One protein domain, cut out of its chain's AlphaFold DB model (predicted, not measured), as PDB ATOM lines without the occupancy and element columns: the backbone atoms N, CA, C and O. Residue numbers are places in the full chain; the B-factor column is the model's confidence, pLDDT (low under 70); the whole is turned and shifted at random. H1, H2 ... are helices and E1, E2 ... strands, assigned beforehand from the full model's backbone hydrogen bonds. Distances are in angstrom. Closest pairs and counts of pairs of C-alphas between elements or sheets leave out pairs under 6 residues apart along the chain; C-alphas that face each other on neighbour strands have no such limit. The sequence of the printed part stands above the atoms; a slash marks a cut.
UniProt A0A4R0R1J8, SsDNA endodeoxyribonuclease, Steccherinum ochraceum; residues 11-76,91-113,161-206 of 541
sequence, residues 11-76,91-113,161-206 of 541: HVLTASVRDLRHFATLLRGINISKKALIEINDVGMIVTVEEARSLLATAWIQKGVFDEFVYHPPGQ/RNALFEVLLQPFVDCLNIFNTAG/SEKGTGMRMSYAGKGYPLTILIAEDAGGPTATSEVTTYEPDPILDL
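AT A GLANCE: This is residues 11 to 76, 91 to 113 and 161 to 206 of the 541 residues of the protein "SsDNA endodeoxyribonuclease" of Steccherinum ochraceum (UniProt A0A4R0R1J8). Two antiparallel sheets stand like the walls of a V, one of five strands and one, twisted, of four, and the two helices H1 and H2 lie side by side between them, on the inner faces of both walls. The walls come near each other at strand ends, for instance E1 with E2 and E6 with E9. The printed part has 135 residues, with named elements in the order E1 H1 E2 E3 E4 E5 E6 H2 E7 E8 E9; the class is mixed, helices and strands. The sheet orders are E5 E1 E7 E8 E9 and E4 E3 E2 E6. The whole is compact, with a radius of gyration of the C-alphas of 14.4 A and spans of 45 by 35 by 25 A.

IN THESE COORDINATES: In the larger sheet, E5 is residues 68 to 71, E1 13 to 17, E7 166 to 171 at 17.2 A, E8 178 to 183 and E9 190 to 195. E1 begins with C-alpha 13 at (157.571, 73.327, 142.780), and E9 ends with C-alpha 195 at (167.169, 64.197, 137.943). In the other sheet, E4 is residues 55 to 62 at 22.7 A, E3 44 to 51 at 23.6 A, E2 35 to 40 and E6 93 to 98. H1 is residues 20 to 29, 14.2 A long, and H2 99 to 106, 10.8 A.

HOW THE PARTS SIT: E7, E8 and E9 form a meander, each strand the antiparallel neighbour of the one before, with N 168 and O 181 at 2.8 A and N 180 and O 193 at 2.8 A. E1 is antiparallel to E7, N 15 and O 169 at 2.8 A, and to edge strand E5, N 14 and O 70 at 2.9 A. H2 is on this sheet over E8, at a height of 9.3 A, and runs along the strands, at 5 degrees to E8 on the local plane. H1 and H2 touch, closest at the C-alphas of Ala 24 and Leu 106, 6.5 A, with a shallow tilt of 20 degrees, opposite ways. Both also lie on the same face of the sheet E4 E3 E2 E6, as two layers, helices on one face of a sheet. H1 runs along its strands, at 11 degrees to E4 on the local plane. E2, E3 and E4 form the second meander, N 39 and O 46 at 2.9 A and N 59 and O 47 at 2.8 A; E6 is antiparallel to E2, N 38 and O 95 at 2.8 A. In H1 and H2 every O i to N i+4 pair is within hydrogen-bond range.

THE WHOLE: The C-alphas farthest apart, of Gly 187 and Leu 206, are 46.4 A apart. Residues 77 to 90 and 114 to 160 are not printed; the gaps are 9.3 A and 20.4 A between C-alphas. Of the links printed whole, none is long. Mean pLDDT of the printed part is 88.5; residues 75 to 76, 91, 111 to 113, 161 to 163 and 186 to 187 are under 70.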
ATOM      1  N   HIS A  11     156.974  77.235 137.635       85.94
ATOM      2  CA  HIS A  11     157.359  75.950 138.204       85.94
ATOM      3  C   HIS A  11     156.267  75.444 139.151       85.94
ATOM      4  O   HIS A  11     155.787  76.188 140.010       85.94
ATOM      5  N   VAL A  12     155.908  74.164 139.014       92.06
ATOM      6  CA  VAL A  12     155.006  73.443 139.925       92.06
ATOM      7  C   VAL A  12     155.575  73.424 141.341       92.06
ATOM      8  O   VAL A  12     154.841  73.662 142.294       92.06
ATOM      9  N   LEU A  13     156.882  73.200 141.494       94.81
ATOM     10  CA  LEU A  13     157.571  73.327 142.780       94.81
ATOM     11  C   LEU A  13     158.778  74.245 142.647       94.81
ATOM     12  O   LEU A  13     159.586  74.119 141.730       94.81
ATOM     13  N   THR A  14     158.945  75.107 143.639       94.81
ATOM     14  CA  THR A  14     160.193  75.798 143.939       94.81
ATOM     15  C   THR A  14     160.453  75.694 145.434       94.81
ATOM     16  O   THR A  14     159.678  76.205 146.239       94.81
ATOM     17  N   ALA A  15     161.544  75.036 145.816       94.88
ATOM     18  CA  ALA A  15     161.914  74.843 147.210       94.88
ATOM     19  C   ALA A  15     163.393  75.158 147.457       94.88
ATOM     20  O   ALA A  15     164.233  74.928 146.590       94.88
ATOM     21  N   SER A  16     163.743  75.664 148.640       92.50
ATOM     22  CA  SER A  16     165.143  75.852 149.031       92.50
ATOM     23  C   SER A  16     165.410  75.508 150.491       92.50
ATOM     24  O   SER A  16     164.538  75.632 151.349       92.50
ATOM     25  N   VAL A  17     166.630  75.056 150.766       90.69
ATOM     26  CA  VAL A  17     167.157  74.778 152.107       90.69
ATOM     27  C   VAL A  17     168.564  75.349 152.216       90.69
ATOM     28  O   VAL A  17     169.389  75.160 151.325       90.69
ATOM     29  N   ARG A  18     168.871  76.012 153.330       85.69
ATOM     30  CA  ARG A  18     170.226  76.501 153.635       85.69
ATOM     31  C   ARG A  18     171.186  75.414 154.109       85.69
ATOM     32  O   ARG A  18     172.392  75.562 153.962       85.69
ATOM     33  N   ASP A  19     170.665  74.340 154.702       85.81
ATOM     34  CA  ASP A  19     171.463  73.196 155.150       85.81
ATOM     35  C   ASP A  19     170.853  71.895 154.631       85.81
ATOM     36  O   ASP A  19     169.987  71.285 155.270       85.81
ATOM     37  N   LEU A  20     171.334  71.460 153.465       88.69
ATOM     38  CA  LEU A  20     170.812  70.280 152.780       88.69
ATOM     39  C   LEU A  20     171.056  68.967 153.536       88.69
ATOM     40  O   LEU A  20     170.434  67.959 153.205       88.69
ATOM     41  N   ARG A  21     171.921  68.942 154.565       87.12
ATOM     42  CA  ARG A  21     172.227  67.712 155.323       87.12
ATOM     43  C   ARG A  21     170.993  67.084 155.935       87.12
ATOM     44  O   ARG A  21     170.879  65.864 155.926       87.12
ATOM     45  N   HIS A  22     170.088  67.894 156.476       85.94
ATOM     46  CA  HIS A  22     168.892  67.378 157.138       85.94
ATOM     47  C   HIS A  22     167.947  66.725 156.124       85.94
ATOM     48  O   HIS A  22     167.482  65.612 156.351       85.94
ATOM     49  N   PHE A  23     167.755  67.371 154.968       90.75
ATOM     50  CA  PHE A  23     166.997  66.818 153.846       90.75
ATOM     51  C   PHE A  23     167.627  65.512 153.333       90.75
ATOM     52  O   PHE A  23     166.962  64.482 153.260       90.75
ATOM     53  N   ALA A  24     168.940  65.515 153.084       92.06
ATOM     54  CA  ALA A  24     169.671  64.329 152.643       92.06
ATOM     55  C   ALA A  24     169.647  63.193 153.682       92.06
ATOM     56  O   ALA A  24     169.637  62.023 153.312       92.06
ATOM     57  N   THR A  25     169.623  63.509 154.980       91.31
ATOM     58  CA  THR A  25     169.556  62.510 156.061       91.31
ATOM     59  C   THR A  25     168.240  61.736 156.027       91.31
ATOM     60  O   THR A  25     168.273  60.512 156.133       91.31
ATOM     61  N   LEU A  26     167.108  62.414 155.802       93.50
ATOM     62  CA  LEU A  26     165.812  61.749 155.638       93.50
ATOM     63  C   LEU A  26     165.817  60.793 154.440       93.50
ATOM     64  O   LEU A  26     165.439  59.633 154.581       93.50
ATOM     65  N   LEU A  27     166.312  61.253 153.285       94.62
ATOM     66  CA  LEU A  27     166.347  60.443 152.063       94.62
ATOM     67  C   LEU A  27     167.295  59.247 152.170       94.62
ATOM     68  O   LEU A  27     166.953  58.154 151.731       94.62
ATOM     69  N   ARG A  28     168.461  59.412 152.809       93.06
ATOM     70  CA  ARG A  28     169.352  58.278 153.108       93.06
ATOM     71  C   ARG A  28     168.700  57.268 154.042       93.06
ATOM     72  O   ARG A  28     168.958  56.077 153.899       93.06
ATOM     73  N   GLY A  29     167.871  57.735 154.976       93.12
ATOM     74  CA  GLY A  29     167.138  56.882 155.904       93.12
ATOM     75  C   GLY A  29     166.213  55.892 155.203       93.12
ATOM     76  O   GLY A  29     166.060  54.784 155.701       93.12
ATOM     77  N   ILE A  30     165.667  56.261 154.040       95.69
ATOM     78  CA  ILE A  30     164.757  55.436 153.232       95.69
ATOM     79  C   ILE A  30     165.396  54.909 151.940       95.69
ATOM     80  O   ILE A  30     164.692  54.420 151.066       95.69
ATOM     81  N   ASN A  31     166.720  54.992 151.773       94.00
ATOM     82  CA  ASN A  31     167.385  54.526 150.551       94.00
ATOM     83  C   ASN A  31     167.537  52.996 150.521       94.00
ATOM     84  O   ASN A  31     168.637  52.462 150.652       94.00
ATOM     85  N   ILE A  32     166.403  52.303 150.404       92.00
ATOM     86  CA  ILE A  32     166.287  50.837 150.440       92.00
ATOM     87  C   ILE A  32     165.865  50.232 149.093       92.00
ATOM     88  O   ILE A  32     165.964  49.026 148.904       92.00
ATOM     89  N   SER A  33     165.413  51.062 148.147       92.62
ATOM     90  CA  SER A  33     164.952  50.657 146.816       92.62
ATOM     91  C   SER A  33     165.467  51.620 145.746       92.62
ATOM     92  O   SER A  33     165.902  52.732 146.041       92.62
ATOM     93  N   LYS A  34     165.439  51.191 144.479       91.81
ATOM     94  CA  LYS A  34     165.984  51.972 143.352       91.81
ATOM     95  C   LYS A  34     165.113  53.171 142.987       91.81
ATOM     96  O   LYS A  34     165.650  54.211 142.614       91.81
ATOM     97  N   LYS A  35     163.795  52.999 143.044       93.88
ATOM     98  CA  LYS A  35     162.795  54.004 142.679       93.88
ATOM     99  C   LYS A  35     162.162  54.575 143.943       93.88
ATOM    100  O   LYS A  35     161.932  53.835 144.898       93.88
ATOM    101  N   ALA A  36     161.884  55.871 143.926       96.12
ATOM    102  CA  ALA A  36     161.123  56.557 144.957       96.12
ATOM    103  C   ALA A  36     159.986  57.348 144.318       96.12
ATOM    104  O   ALA A  36     160.219  58.127 143.393       96.12
ATOM    105  N   LEU A  37     158.783  57.166 144.851       96.00
ATOM    106  CA  LEU A  37     157.626  57.995 144.569       96.00
ATOM    107  C   LEU A  37     157.760  59.301 145.353       96.00
ATOM    108  O   LEU A  37     157.921  59.286 146.574       96.00
ATOM    109  N   ILE A  38     157.687  60.425 144.650       95.81
ATOM    110  CA  ILE A  38     157.649  61.758 145.237       95.81
ATOM    111  C   ILE A  38     156.243  62.314 145.057       95.81
ATOM    112  O   ILE A  38     155.747  62.442 143.938       95.81
ATOM    113  N   GLU A  39     155.638  62.692 146.175       94.62
ATOM    114  CA  GLU A  39     154.395  63.443 146.236       94.62
ATOM    115  C   GLU A  39     154.670  64.840 146.791       94.62
ATOM    116  O   GLU A  39     155.328  65.005 147.822       94.62
ATOM    117  N   ILE A  40     154.157  65.862 146.112       94.62
ATOM    118  CA  ILE A  40     154.256  67.259 146.539       94.62
ATOM    119  C   ILE A  40     152.849  67.834 146.655       94.62
ATOM    120  O   ILE A  40     152.057  67.743 145.716       94.62
ATOM    121  N   ASN A  41     152.580  68.470 147.791       92.81
ATOM    122  CA  ASN A  41     151.332  69.163 148.090       92.81
ATOM    123  C   ASN A  41     151.608  70.483 148.844       92.81
ATOM    124  O   ASN A  41     152.750  70.917 148.999       92.81
ATOM    125  N   ASP A  42     150.558  71.156 149.312       90.81
ATOM    126  CA  ASP A  42     150.631  72.435 150.034       90.81
ATOM    127  C   ASP A  42     151.178  72.319 151.474       90.81
ATOM    128  O   ASP A  42     151.582  73.320 152.090       90.81
ATOM    129  N   VAL A  43     151.207  71.102 152.024       91.62
ATOM    130  CA  VAL A  43     151.739  70.794 153.357       91.62
ATOM    131  C   VAL A  43     153.241  70.508 153.302       91.62
ATOM    132  O   VAL A  43     153.972  70.889 154.227       91.62
ATOM    133  N   GLY A  44     153.725  69.886 152.227       92.12
ATOM    134  CA  GLY A  44     155.139  69.594 152.033       92.12
ATOM    135  C   GLY A  44     155.407  68.568 150.935       92.12
ATOM    136  O   GLY A  44     154.715  68.506 149.923       92.12
ATOM    137  N   MET A  45     156.461  67.784 151.150       94.12
ATOM    138  CA  MET A  45     156.915  66.722 150.257       94.12
ATOM    139  C   MET A  45     156.908  65.389 151.004       94.12
ATOM    140  O   MET A  45     157.375  65.306 152.141       94.12
ATOM    141  N   ILE A  46     156.402  64.348 150.354       95.38
ATOM    142  CA  ILE A  46     156.384  62.977 150.856       95.38
ATOM    143  C   ILE A  46     157.188  62.133 149.877       95.38
ATOM    144  O   ILE A  46     156.984  62.215 148.668       95.38
ATOM    145  N   VAL A  47     158.136  61.356 150.394       96.19
ATOM    146  CA  VAL A  47     158.946  60.447 149.579       96.19
ATOM    147  C   VAL A  47     158.713  59.035 150.070       96.19
ATOM    148  O   VAL A  47     159.018  58.732 151.222       96.19
ATOM    149  N   THR A  48     158.184  58.185 149.199       96.06
ATOM    150  CA  THR A  48     157.849  56.797 149.508       96.06
ATOM    151  C   THR A  48     158.663  55.865 148.631       96.06
ATOM    152  O   THR A  48     158.776  56.057 147.422       96.06
ATOM    153  N   VAL A  49     159.231  54.833 149.239       95.38
ATOM    154  CA  VAL A  49     159.880  53.731 148.540       95.38
ATOM    155  C   VAL A  49     159.196  52.430 148.896       95.38
ATOM    156  O   VAL A  49     158.768  52.216 150.031       95.38
ATOM    157  N   GLU A  50     159.153  51.540 147.920       93.50
ATOM    158  CA  GLU A  50     158.652  50.192 148.094       93.50
ATOM    159  C   GLU A  50     159.746  49.186 147.765       93.50
ATOM    160  O   GLU A  50     160.499  49.333 146.794       93.50
ATOM    161  N   GLU A  51     159.808  48.131 148.569       90.50
ATOM    162  CA  GLU A  51     160.679  47.004 148.317       90.50
ATOM    163  C   GLU A  51     159.940  45.670 148.478       90.50
ATOM    164  O   GLU A  51     159.272  45.405 149.483       90.50
ATOM    165  N   ALA A  52     160.093  44.809 147.467       86.44
ATOM    166  CA  ALA A  52     159.606  43.429 147.455       86.44
ATOM    167  C   ALA A  52     158.117  43.268 147.834       86.44
ATOM    168  O   ALA A  52     157.759  42.263 148.455       86.44
ATOM    169  N   ARG A  53     157.261  44.254 147.509       86.62
ATOM    170  CA  ARG A  53     155.813  44.258 147.808       86.62
ATOM    171  C   ARG A  53     155.481  43.892 149.263       86.62
ATOM    172  O   ARG A  53     154.508  43.196 149.529       86.62
ATOM    173  N   SER A  54     156.336  44.260 150.212       87.44
ATOM    174  CA  SER A  54     156.155  43.875 151.625       87.44
ATOM    175  C   SER A  54     156.847  44.797 152.626       87.44
ATOM    176  O   SER A  54     156.657  44.640 153.833       87.44
ATOM    177  N   LEU A  55     157.630  45.761 152.140       92.62
ATOM    178  CA  LEU A  55     158.213  46.830 152.935       92.62
ATOM    179  C   LEU A  55     157.956  48.165 152.236       92.62
ATOM    180  O   LEU A  55     158.368  48.357 151.090       92.62
ATOM    181  N   LEU A  56     157.306  49.081 152.944       95.06
ATOM    182  CA  LEU A  56     157.188  50.482 152.555       95.06
ATOM    183  C   LEU A  56     158.030  51.323 153.500       95.06
ATOM    184  O   LEU A  56     158.006  51.094 154.709       95.06
ATOM    185  N   ALA A  57     158.747  52.303 152.963       96.25
ATOM    186  CA  ALA A  57     159.378  53.332 153.772       96.25
ATOM    187  C   ALA A  57     158.989  54.714 153.256       96.25
ATOM    188  O   ALA A  57     159.108  54.995 152.065       96.25
ATOM    189  N   THR A  58     158.543  55.577 154.159       96.00
ATOM    190  CA  THR A  58     158.031  56.905 153.832       96.00
ATOM    191  C   THR A  58     158.741  57.953 154.672       96.00
ATOM    192  O   THR A  58     158.845  57.825 155.891       96.00
ATOM    193  N   ALA A  59     159.226  59.011 154.028       96.69
ATOM    194  CA  ALA A  59     159.757  60.196 154.683       96.69
ATOM    195  C   ALA A  59     158.810  61.379 154.461       96.69
ATOM    196  O   ALA A  59     158.539  61.757 153.319       96.69
ATOM    197  N   TRP A  60     158.354  62.003 155.551       93.88
ATOM    198  CA  TRP A  60     157.558  63.232 155.492       93.88
ATOM    199  C   TRP A  60     158.439  64.448 155.722       93.88
ATOM    200  O   TRP A  60     159.043  64.623 156.785       93.88
ATOM    201  N   ILE A  61     158.465  65.324 154.727       93.00
ATOM    202  CA  ILE A  61     159.266  66.540 154.713       93.00
ATOM    203  C   ILE A  61     158.305  67.724 154.701       93.00
ATOM    204  O   ILE A  61     157.844  68.187 153.658       93.00
ATOM    205  N   GLN A  62     157.969  68.210 155.893       91.38
ATOM    206  CA  GLN A  62     157.050  69.336 156.041       91.38
ATOM    207  C   GLN A  62     157.620  70.611 155.412       91.38
ATOM    208  O   GLN A  62     158.824  70.864 155.492       91.38
ATOM    209  N   LYS A  63     156.748  71.492 154.902       91.25
ATOM    210  CA  LYS A  63     157.149  72.786 154.317       91.25
ATOM    211  C   LYS A  63     158.052  73.638 155.217       91.25
ATOM    212  O   LYS A  63     158.864  74.400 154.715       91.25
ATOM    213  N   GLY A  64     157.940  73.498 156.543       88.50
ATOM    214  CA  GLY A  64     158.764  74.233 157.511       88.50
ATOM    215  C   GLY A  64     160.250  73.848 157.516       88.50
ATOM    216  O   GLY A  64     161.072  74.609 158.030       88.50
ATOM    217  N   VAL A  65     160.602  72.688 156.949       88.19
ATOM    218  CA  VAL A  65     161.999  72.280 156.732       88.19
ATOM    219  C   VAL A  65     162.672  73.178 155.693       88.19
ATOM    220  O   VAL A  65     163.871  73.429 155.785       88.19
ATOM    221  N   PHE A  66     161.899  73.701 154.743       90.88
ATOM    222  CA  PHE A  66     162.384  74.546 153.665       90.88
ATOM    223  C   PHE A  66     162.382  76.025 154.069       90.88
ATOM    224  O   PHE A  66     161.470  76.512 154.738       90.88
ATOM    225  N   ASP A  67     163.410  76.755 153.647       89.19
ATOM    226  CA  ASP A  67     163.483  78.212 153.779       89.19
ATOM    227  C   ASP A  67     162.526  78.918 152.809       89.19
ATOM    228  O   ASP A  67     161.963  79.966 153.131       89.19
ATOM    229  N   GLU A  68     162.309  78.311 151.646       92.12
ATOM    230  CA  GLU A  68     161.313  78.688 150.648       92.12
ATOM    231  C   GLU A  68     160.615  77.414 150.187       92.12
ATOM    232  O   GLU A  68     161.286  76.434 149.873       92.12
ATOM    233  N   PHE A  69     159.288  77.423 150.137       93.44
ATOM    234  CA  PHE A  69     158.495  76.340 149.567       93.44
ATOM    235  C   PHE A  69     157.284  76.955 148.876       93.44
ATOM    236  O   PHE A  69     156.369  77.456 149.532       93.44
ATOM    237  N   VAL A  70     157.317  76.966 147.550       93.69
ATOM    238  CA  VAL A  70     156.268  77.494 146.684       93.69
ATOM    239  C   VAL A  70     155.774  76.344 145.825       93.69
ATOM    240  O   VAL A  70     156.541  75.774 145.050       93.69
ATOM    241  N   TYR A  71     154.501  76.006 145.990       93.19
ATOM    242  CA  TYR A  71     153.845  74.932 145.261       93.19
ATOM    243  C   TYR A  71     152.657  75.487 144.477       93.19
ATOM    244  O   TYR A  71     151.787  76.149 145.048       93.19
ATOM    245  N   HIS A  72     152.632  75.214 143.175       91.00
ATOM    246  CA  HIS A  72     151.530  75.533 142.278       91.00
ATOM    247  C   HIS A  72     150.928  74.212 141.782       91.00
ATOM    248  O   HIS A  72     151.595  73.498 141.028       91.00
ATOM    249  N   PRO A  73     149.702  73.855 142.199       84.50
ATOM    250  CA  PRO A  73     149.126  72.561 141.866       84.50
ATOM    251  C   PRO A  73     148.914  72.418 140.350       84.50
ATOM    252  O   PRO A  73     148.495  73.381 139.688       84.50
ATOM    253  N   PRO A  74     149.191  71.233 139.780       71.50
ATOM    254  CA  PRO A  74     148.974  70.975 138.363       71.50
ATOM    255  C   PRO A  74     147.474  71.102 138.041       71.50
ATOM    256  O   PRO A  74     146.645  70.453 138.661       71.50
ATOM    257  N   GLY A  75     147.102  71.968 137.090       63.25
ATOM    258  CA  GLY A  75     145.706  72.107 136.632       63.25
ATOM    259  C   GLY A  75     145.037  73.473 136.829       63.25
ATOM    260  O   GLY A  75     143.931  73.670 136.335       63.25
ATOM    261  N   GLN A  76     145.692  74.468 137.441       52.41
ATOM    262  CA  GLN A  76     145.105  75.817 137.604       52.41
ATOM    263  C   GLN A  76     144.967  76.651 136.308       52.41
ATOM    264  O   GLN A  76     144.452  77.764 136.360       52.41
ATOM    265  N   ARG A  91     145.256  67.448 142.639       67.56
ATOM    266  CA  ARG A  91     145.891  68.548 143.390       67.56
ATOM    267  C   ARG A  91     147.356  68.329 143.717       67.56
ATOM    268  O   ARG A  91     148.026  69.324 143.984       67.56
ATOM    269  N   ASN A  92     147.829  67.088 143.713       87.81
ATOM    270  CA  ASN A  92     149.176  66.744 144.152       87.81
ATOM    271  C   ASN A  92     150.058  66.472 142.931       87.81
ATOM    272  O   ASN A  92     149.618  65.910 141.930       87.81
ATOM    273  N   ALA A  93     151.322  66.882 142.992       90.81
ATOM    274  CA  ALA A  93     152.279  66.535 141.951       90.81
ATOM    275  C   ALA A  93     152.927  65.207 142.334       90.81
ATOM    276  O   ALA A  93     153.582  65.124 143.372       90.81
ATOM    277  N   LEU A  94     152.724  64.193 141.495       93.12
ATOM    278  CA  LEU A  94     153.180  62.824 141.702       93.12
ATOM    279  C   LEU A  94     154.119  62.416 140.568       93.12
ATOM    280  O   LEU A  94     153.762  62.517 139.392       93.12
ATOM    281  N   PHE A  95     155.322  61.972 140.914       94.94
ATOM    282  CA  PHE A  95     156.289  61.434 139.957       94.94
ATOM    283  C   PHE A  95     157.304  60.531 140.651       94.94
ATOM    284  O   PHE A  95     157.551  60.646 141.849       94.94
ATOM    285  N   GLU A  96     157.931  59.649 139.883       96.19
ATOM    286  CA  GLU A  96     159.013  58.802 140.369       96.19
ATOM    287  C   GLU A  96     160.388  59.368 140.029       96.19
ATOM    288  O   GLU A  96     160.585  59.984 138.983       96.19
ATOM    289  N   VAL A  97     161.372  59.092 140.881       96.69
ATOM    290  CA  VAL A  97     162.794  59.323 140.592       96.69
ATOM    291  C   VAL A  97     163.618  58.096 140.954       96.69
ATOM    292  O   VAL A  97     163.236  57.290 141.805       96.69
ATOM    293  N   LEU A  98     164.799  57.972 140.350       96.12
ATOM    294  CA  LEU A  98     165.806  57.039 140.842       96.12
ATOM    295  C   LEU A  98     166.433  57.619 142.116       96.12
ATOM    296  O   LEU A  98     167.103  58.654 142.071       96.12
ATOM    297  N   LEU A  99     166.220  56.953 143.252       94.81
ATOM    298  CA  LEU A  99     166.583  57.490 144.563       94.81
ATOM    299  C   LEU A  99     168.097  57.600 144.748       94.81
ATOM    300  O   LEU A  99     168.578  58.601 145.268       94.81
ATOM    301  N   GLN A 100     168.853  56.602 144.288       92.38
ATOM    302  CA  GLN A 100     170.308  56.604 144.429       92.38
ATOM    303  C   GLN A 100     170.958  57.796 143.690       92.38
ATOM    304  O   GLN A 100     171.618  58.590 144.361       92.38
ATOM    305  N   PRO A 101     170.705  58.029 142.381       93.94
ATOM    306  CA  PRO A 101     171.155  59.246 141.701       93.94
ATOM    307  C   PRO A 101     170.703  60.535 142.386       93.94
ATOM    308  O   PRO A 101     171.492  61.468 142.508       93.94
ATOM    309  N   PHE A 102     169.460  60.588 142.875       94.50
ATOM    310  CA  PHE A 102     168.958  61.764 143.581       94.50
ATOM    311  C   PHE A 102     169.772  62.054 144.850       94.50
ATOM    312  O   PHE A 102     170.217  63.182 145.055       94.50
ATOM    313  N   VAL A 103     170.044  61.035 145.670       93.44
ATOM    314  CA  VAL A 103     170.888  61.153 146.869       93.44
ATOM    315  C   VAL A 103     172.336  61.506 146.513       93.44
ATOM    316  O   VAL A 103     172.957  62.295 147.226       93.44
ATOM    317  N   ASP A 104     172.876  60.975 145.417       91.50
ATOM    318  CA  ASP A 104     174.237  61.271 144.957       91.50
ATOM    319  C   ASP A 104     174.385  62.725 144.499       91.50
ATOM    320  O   ASP A 104     175.367  63.380 144.858       91.50
ATOM    321  N   CYS A 105     173.374  63.279 143.817       91.69
ATOM    322  CA  CYS A 105     173.318  64.704 143.490       91.69
ATOM    323  C   CYS A 105     173.431  65.564 144.757       91.69
ATOM    324  O   CYS A 105     174.232  66.496 144.794       91.69
ATOM    325  N   LEU A 106     172.718  65.208 145.832       90.12
ATOM    326  CA  LEU A 106     172.790  65.919 147.118       90.12
ATOM    327  C   LEU A 106     174.174  65.834 147.782       90.12
ATOM    328  O   LEU A 106     174.526  66.697 148.587       90.12
ATOM    329  N   ASN A 107     174.966  64.813 147.449       88.00
ATOM    330  CA  ASN A 107     176.285  64.554 148.024       88.00
ATOM    331  C   ASN A 107     177.444  65.091 147.176       88.00
ATOM    332  O   ASN A 107     178.592  64.793 147.496       88.00
ATOM    333  N   ILE A 108     177.191  65.894 146.137       86.31
ATOM    334  CA  ILE A 108     178.229  66.290 145.171       86.31
ATOM    335  C   ILE A 108     179.431  67.023 145.794       86.31
ATOM    336  O   ILE A 108     180.565  66.820 145.372       86.31
ATOM    337  N   PHE A 109     179.210  67.815 146.848       81.38
ATOM    338  CA  PHE A 109     180.281  68.482 147.606       81.38
ATOM    339  C   PHE A 109     180.729  67.695 148.852       81.38
ATOM    340  O   PHE A 109     181.524  68.183 149.648       81.38
ATOM    341  N   ASN A 110     180.200  66.485 149.058       76.69
ATOM    342  CA  ASN A 110     180.441  65.603 150.209       76.69
ATOM    343  C   ASN A 110     180.181  66.236 151.598       76.69
ATOM    344  O   ASN A 110     180.550  65.703 152.642       76.69
ATOM    345  N   THR A 111     179.504  67.380 151.644       69.94
ATOM    346  CA  THR A 111     179.146  68.097 152.879       69.94
ATOM    347  C   THR A 111     177.883  67.547 153.534       69.94
ATOM    348  O   THR A 111     177.622  67.777 154.715       69.94
ATOM    349  N   ALA A 112     177.113  66.775 152.774       59.72
ATOM    350  CA  ALA A 112     175.822  66.234 153.141       59.72
ATOM    351  C   ALA A 112     175.894  65.117 154.212       59.72
ATOM    352  O   ALA A 112     174.871  64.804 154.823       59.72
ATOM    353  N   GLY A 113     177.057  64.474 154.398       51.06
ATOM    354  CA  GLY A 113     177.260  63.327 155.301       51.06
ATOM    355  C   GLY A 113     178.012  63.640 156.602       51.06
ATOM    356  O   GLY A 113     178.145  62.770 157.458       51.06
ATOM    357  N   SER A 161     174.786  83.397 154.136       46.34
ATOM    358  CA  SER A 161     176.186  83.684 154.496       46.34
ATOM    359  C   SER A 161     176.700  82.766 155.624       46.34
ATOM    360  O   SER A 161     177.800  82.972 156.143       46.34
ATOM    361  N   GLU A 162     175.889  81.801 156.066       54.56
ATOM    362  CA  GLU A 162     176.245  80.854 157.122       54.56
ATOM    363  C   GLU A 162     176.965  79.637 156.531       54.56
ATOM    364  O   GLU A 162     176.696  79.232 155.409       54.56
ATOM    365  N   LYS A 163     177.895  79.046 157.291       61.47
ATOM    366  CA  LYS A 163     178.658  77.863 156.864       61.47
ATOM    367  C   LYS A 163     177.725  76.657 156.686       61.47
ATOM    368  O   LYS A 163     177.446  75.958 157.663       61.47
ATOM    369  N   GLY A 164     177.277  76.395 155.466       70.56
ATOM    370  CA  GLY A 164     176.432  75.254 155.136       70.56
ATOM    371  C   GLY A 164     176.175  75.172 153.639       70.56
ATOM    372  O   GLY A 164     176.088  76.193 152.971       70.56
ATOM    373  N   THR A 165     176.068  73.951 153.121       84.88
ATOM    374  CA  THR A 165     175.754  73.733 151.709       84.88
ATOM    375  C   THR A 165     174.252  73.871 151.509       84.88
ATOM    376  O   THR A 165     173.467  73.072 152.034       84.88
ATOM    377  N   GLY A 166     173.871  74.906 150.769       88.75
ATOM    378  CA  GLY A 166     172.492  75.188 150.410       88.75
ATOM    379  C   GLY A 166     172.065  74.425 149.160       88.75
ATOM    380  O   GLY A 166     172.886  74.082 148.308       88.75
ATOM    381  N   MET A 167     170.765  74.179 149.042       91.88
ATOM    382  CA  MET A 167     170.135  73.571 147.875       91.88
ATOM    383  C   MET A 167     168.899  74.378 147.478       91.88
ATOM    384  O   MET A 167     168.103  74.773 148.330       91.88
ATOM    385  N   ARG A 168     168.702  74.563 146.174       92.94
ATOM    386  CA  ARG A 168     167.441  74.967 145.554       92.94
ATOM    387  C   ARG A 168     166.974  73.851 144.628       92.94
ATOM    388  O   ARG A 168     167.758  73.323 143.853       92.94
ATOM    389  N   MET A 169     165.702  73.513 144.710       94.94
ATOM    390  CA  MET A 169     165.049  72.485 143.917       94.94
ATOM    391  C   MET A 169     163.884  73.114 143.160       94.94
ATOM    392  O   MET A 169     163.096  73.861 143.743       94.94
ATOM    393  N   SER A 170     163.782  72.820 141.870       95.38
ATOM    394  CA  SER A 170     162.717  73.311 141.001       95.38
ATOM    395  C   SER A 170     162.174  72.195 140.121       95.38
ATOM    396  O   SER A 170     162.935  71.400 139.572       95.38
ATOM    397  N   TYR A 171     160.854  72.155 139.972       95.94
ATOM    398  CA  TYR A 171     160.155  71.195 139.126       95.94
ATOM    399  C   TYR A 171     159.131  71.930 138.269       95.94
ATOM    400  O   TYR A 171     158.220  72.565 138.803       95.94
ATOM    401  N   ALA A 172     159.283  71.857 136.948       93.06
ATOM    402  CA  ALA A 172     158.414  72.570 136.015       93.06
ATOM    403  C   ALA A 172     157.045  71.890 135.822       93.06
ATOM    404  O   ALA A 172     156.075  72.576 135.514       93.06
ATOM    405  N   GLY A 173     156.943  70.576 136.046       90.62
ATOM    406  CA  GLY A 173     155.705  69.806 135.898       90.62
ATOM    407  C   GLY A 173     155.916  68.469 135.186       90.62
ATOM    408  O   GLY A 173     157.048  68.082 134.892       90.62
ATOM    409  N   LYS A 174     154.816  67.753 134.906       90.75
ATOM    410  CA  LYS A 174     154.852  66.415 134.284       90.75
ATOM    411  C   LYS A 174     155.676  66.442 132.986       90.75
ATOM    412  O   LYS A 174     155.440  67.279 132.119       90.75
ATOM    413  N   GLY A 175     156.628  65.516 132.863       88.88
ATOM    414  CA  GLY A 175     157.515  65.383 131.700       88.88
ATOM    415  C   GLY A 175     158.816  66.193 131.759       88.88
ATOM    416  O   GLY A 175     159.666  66.008 130.892       88.88
ATOM    417  N   TYR A 176     159.006  67.044 132.771       93.94
ATOM    418  CA  TYR A 176     160.249  67.789 132.988       93.94
ATOM    419  C   TYR A 176     161.087  67.156 134.103       93.94
ATOM    420  O   TYR A 176     160.515  66.632 135.056       93.94
ATOM    421  N   PRO A 177     162.429  67.216 134.042       95.81
ATOM    422  CA  PRO A 177     163.270  66.713 135.121       95.81
ATOM    423  C   PRO A 177     163.131  67.560 136.393       95.81
ATOM    424  O   PRO A 177     162.727  68.726 136.367       95.81
ATOM    425  N   LEU A 178     163.521  66.977 137.523       95.94
ATOM    426  CA  LEU A 178     163.715  67.694 138.774       95.94
ATOM    427  C   LEU A 178     165.094  68.362 138.747       95.94
ATOM    428  O   LEU A 178     166.122  67.684 138.791       95.94
ATOM    429  N   THR A 179     165.130  69.689 138.685       95.94
ATOM    430  CA  THR A 179     166.384  70.449 138.681       95.94
ATOM    431  C   THR A 179     166.805  70.762 140.111       95.94
ATOM    432  O   THR A 179     166.038  71.318 140.899       95.94
ATOM    433  N   ILE A 180     168.048  70.429 140.446       94.62
ATOM    434  CA  ILE A 180     168.642  70.634 141.765       94.62
ATOM    435  C   ILE A 180     169.903  71.470 141.592       94.62
ATOM    436  O   ILE A 180     170.854  71.058 140.927       94.62
ATOM    437  N   LEU A 181     169.918  72.634 142.227       92.38
ATOM    438  CA  LEU A 181     171.057  73.535 142.295       92.38
ATOM    439  C   LEU A 181     171.618  73.526 143.715       92.38
ATOM    440  O   LEU A 181     170.907  73.823 144.671       92.38
ATOM    441  N   ILE A 182     172.897  73.206 143.856       91.81
ATOM    442  CA  ILE A 182     173.599  73.103 145.135       91.81
ATOM    443  C   ILE A 182     174.751  74.099 145.144       91.81
ATOM    444  O   ILE A 182     175.448  74.250 144.142       91.81
ATOM    445  N   ALA A 183     174.978  74.753 146.277       87.62
ATOM    446  CA  ALA A 183     176.110  75.650 146.458       87.62
ATOM    447  C   ALA A 183     176.704  75.512 147.859       87.62
ATOM    448  O   ALA A 183     175.973  75.368 148.838       87.62
ATOM    449  N   GLU A 184     178.031  75.561 147.957       80.31
ATOM    450  CA  GLU A 184     178.737  75.426 149.236       80.31
ATOM    451  C   GLU A 184     178.635  76.681 150.115       80.31
ATOM    452  O   GLU A 184     178.524  76.558 151.334       80.31
ATOM    453  N   ASP A 185     178.643  77.870 149.506       75.50
ATOM    454  CA  ASP A 185     178.387  79.156 150.156       75.50
ATOM    455  C   ASP A 185     177.889  80.206 149.129       75.50
ATOM    456  O   ASP A 185     177.764  79.926 147.934       75.50
ATOM    457  N   ALA A 186     177.586  81.427 149.587       67.62
ATOM    458  CA  ALA A 186     177.051  82.504 148.745       67.62
ATOM    459  C   ALA A 186     177.989  82.995 147.615       67.62
ATOM    460  O   ALA A 186     177.525  83.723 146.736       67.62
ATOM    461  N   GLY A 187     179.281  82.648 147.637       67.56
ATOM    462  CA  GLY A 187     180.275  83.036 146.623       67.56
ATOM    463  C   GLY A 187     181.070  81.863 146.039       67.56
ATOM    464  O   GLY A 187     182.040  82.086 145.315       67.56
ATOM    465  N   GLY A 188     180.686  80.640 146.385       74.94
ATOM    466  CA  GLY A 188     181.426  79.414 146.151       74.94
ATOM    467  C   GLY A 188     180.959  78.682 144.899       74.94
ATOM    468  O   GLY A 188     180.079  79.159 144.175       74.94
ATOM    469  N   PRO A 189     181.556  77.516 144.610       83.12
ATOM    470  CA  PRO A 189     181.176  76.721 143.454       83.12
ATOM    471  C   PRO A 189     179.711  76.284 143.562       83.12
ATOM    472  O   PRO A 189     179.255  75.799 144.600       83.12
ATOM    473  N   THR A 190     178.981  76.443 142.461       88.50
ATOM    474  CA  THR A 190     177.600  75.977 142.316       88.50
ATOM    475  C   THR A 190     177.556  74.789 141.365       88.50
ATOM    476  O   THR A 190     178.147  74.847 140.287       88.50
ATOM    477  N   ALA A 191     176.811  73.750 141.719       91.25
ATOM    478  CA  ALA A 191     176.522  72.617 140.854       91.25
ATOM    479  C   ALA A 191     175.030  72.594 140.521       91.25
ATOM    480  O   ALA A 191     174.199  72.746 141.411       91.25
ATOM    481  N   THR A 192     174.691  72.404 139.247       92.56
ATOM    482  CA  THR A 192     173.307  72.178 138.810       92.56
ATOM    483  C   THR A 192     173.215  70.771 138.248       92.56
ATOM    484  O   THR A 192     174.061  70.366 137.454       92.56
ATOM    485  N   SER A 193     172.212  70.027 138.691       93.75
ATOM    486  CA  SER A 193     171.946  68.652 138.281       93.75
ATOM    487  C   SER A 193     170.479  68.500 137.914       93.75
ATOM    488  O   SER A 193     169.619  69.167 138.488       93.75
ATOM    489  N   GLU A 194     170.203  67.631 136.952       95.44
ATOM    490  CA  GLU A 194     168.854  67.308 136.503       95.44
ATOM    491  C   GLU A 194     168.599  65.830 136.781       95.44
ATOM    492  O   GLU A 194     169.312  64.958 136.282       95.44
ATOM    493  N   VAL A 195     167.601  65.554 137.615       95.44
ATOM    494  CA  VAL A 195     167.169  64.197 137.943       95.44
ATOM    495  C   VAL A 195     165.956  63.868 137.086       95.44
ATOM    496  O   VAL A 195     164.924  64.534 137.167       95.44
ATOM    497  N   THR A 196     166.078  62.835 136.257       96.06
ATOM    498  CA  THR A 196     164.984  62.361 135.407       96.06
ATOM    499  C   THR A 196     163.796  61.914 136.253       96.06
ATOM    500  O   THR A 196     163.955  61.118 137.182       96.06
ATOM    501  N   THR A 197     162.608  62.401 135.902       96.31
ATOM    502  CA  THR A 197     161.344  61.973 136.506       96.31
ATOM    503  C   THR A 197     160.649  60.937 135.634       96.31
ATOM    504  O   THR A 197     160.667  61.053 134.407       96.31
ATOM    505  N   TYR A 198     159.977  59.984 136.261       95.31
ATOM    506  CA  TYR A 198     159.219  58.920 135.612       95.31
ATOM    507  C   TYR A 198     157.742  59.003 136.001       95.31
ATOM    508  O   TYR A 198     157.380  59.617 137.008       95.31
ATOM    509  N   GLU A 199     156.886  58.396 135.183       92.94
ATOM    510  CA  GLU A 199     155.489  58.174 135.551       92.94
ATOM    511  C   GLU A 199     155.435  57.170 136.714       92.94
ATOM    512  O   GLU A 199     156.188  56.194 136.678       92.94
ATOM    513  N   PRO A 200     154.643  57.435 137.767       91.56
ATOM    514  CA  PRO A 200     154.666  56.612 138.965       91.56
ATOM    515  C   PRO A 200     154.019  55.246 138.737       91.56
ATOM    516  O   PRO A 200     152.931  55.155 138.167       91.56
ATOM    517  N   ASP A 201     154.673  54.196 139.231       87.44
ATOM    518  CA  ASP A 201     154.096  52.860 139.309       87.44
ATOM    519  C   ASP A 201     153.159  52.778 140.537       87.44
ATOM    520  O   ASP A 201     153.395  53.438 141.556       87.44
ATOM    521  N   PRO A 202     152.086  51.967 140.490       84.25
ATOM    522  CA  PRO A 202     151.193  51.795 141.631       84.25
ATOM    523  C   PRO A 202     151.920  51.111 142.799       84.25
ATOM    524  O   PRO A 202     152.278  49.927 142.742       84.25
ATOM    525  N   ILE A 203     152.098  51.859 143.887       84.38
ATOM    526  CA  ILE A 203     152.694  51.337 145.117       84.38
ATOM    527  C   ILE A 203     151.716  50.426 145.867       84.38
ATOM    528  O   ILE A 203     150.497  50.558 145.759       84.38
ATOM    529  N   LEU A 204     152.251  49.459 146.610       83.62
ATOM    530  CA  LEU A 204     151.466  48.659 147.544       83.62
ATOM    531  C   LEU A 204     150.875  49.568 148.621       83.62
ATOM    532  O   LEU A 204     151.601  50.359 149.218       83.62
ATOM    533  N   ASP A 205     149.588  49.405 148.910       82.88
ATOM    534  CA  ASP A 205     148.981  50.011 150.088       82.88
ATOM    535  C   ASP A 205     149.100  49.053 151.281       82.88
ATOM    536  O   ASP A 205     148.712  47.884 151.202       82.88
ATOM    537  N   LEU A 206     149.678  49.545 152.375       86.12
ATOM    538  CA  LEU A 206     149.731  48.869 153.673       86.12
ATOM    539  C   LEU A 206     148.979  49.757 154.675       86.12
ATOM    540  O   LEU A 206     149.615  50.553 155.391       86.12
TER     541      LEU A 206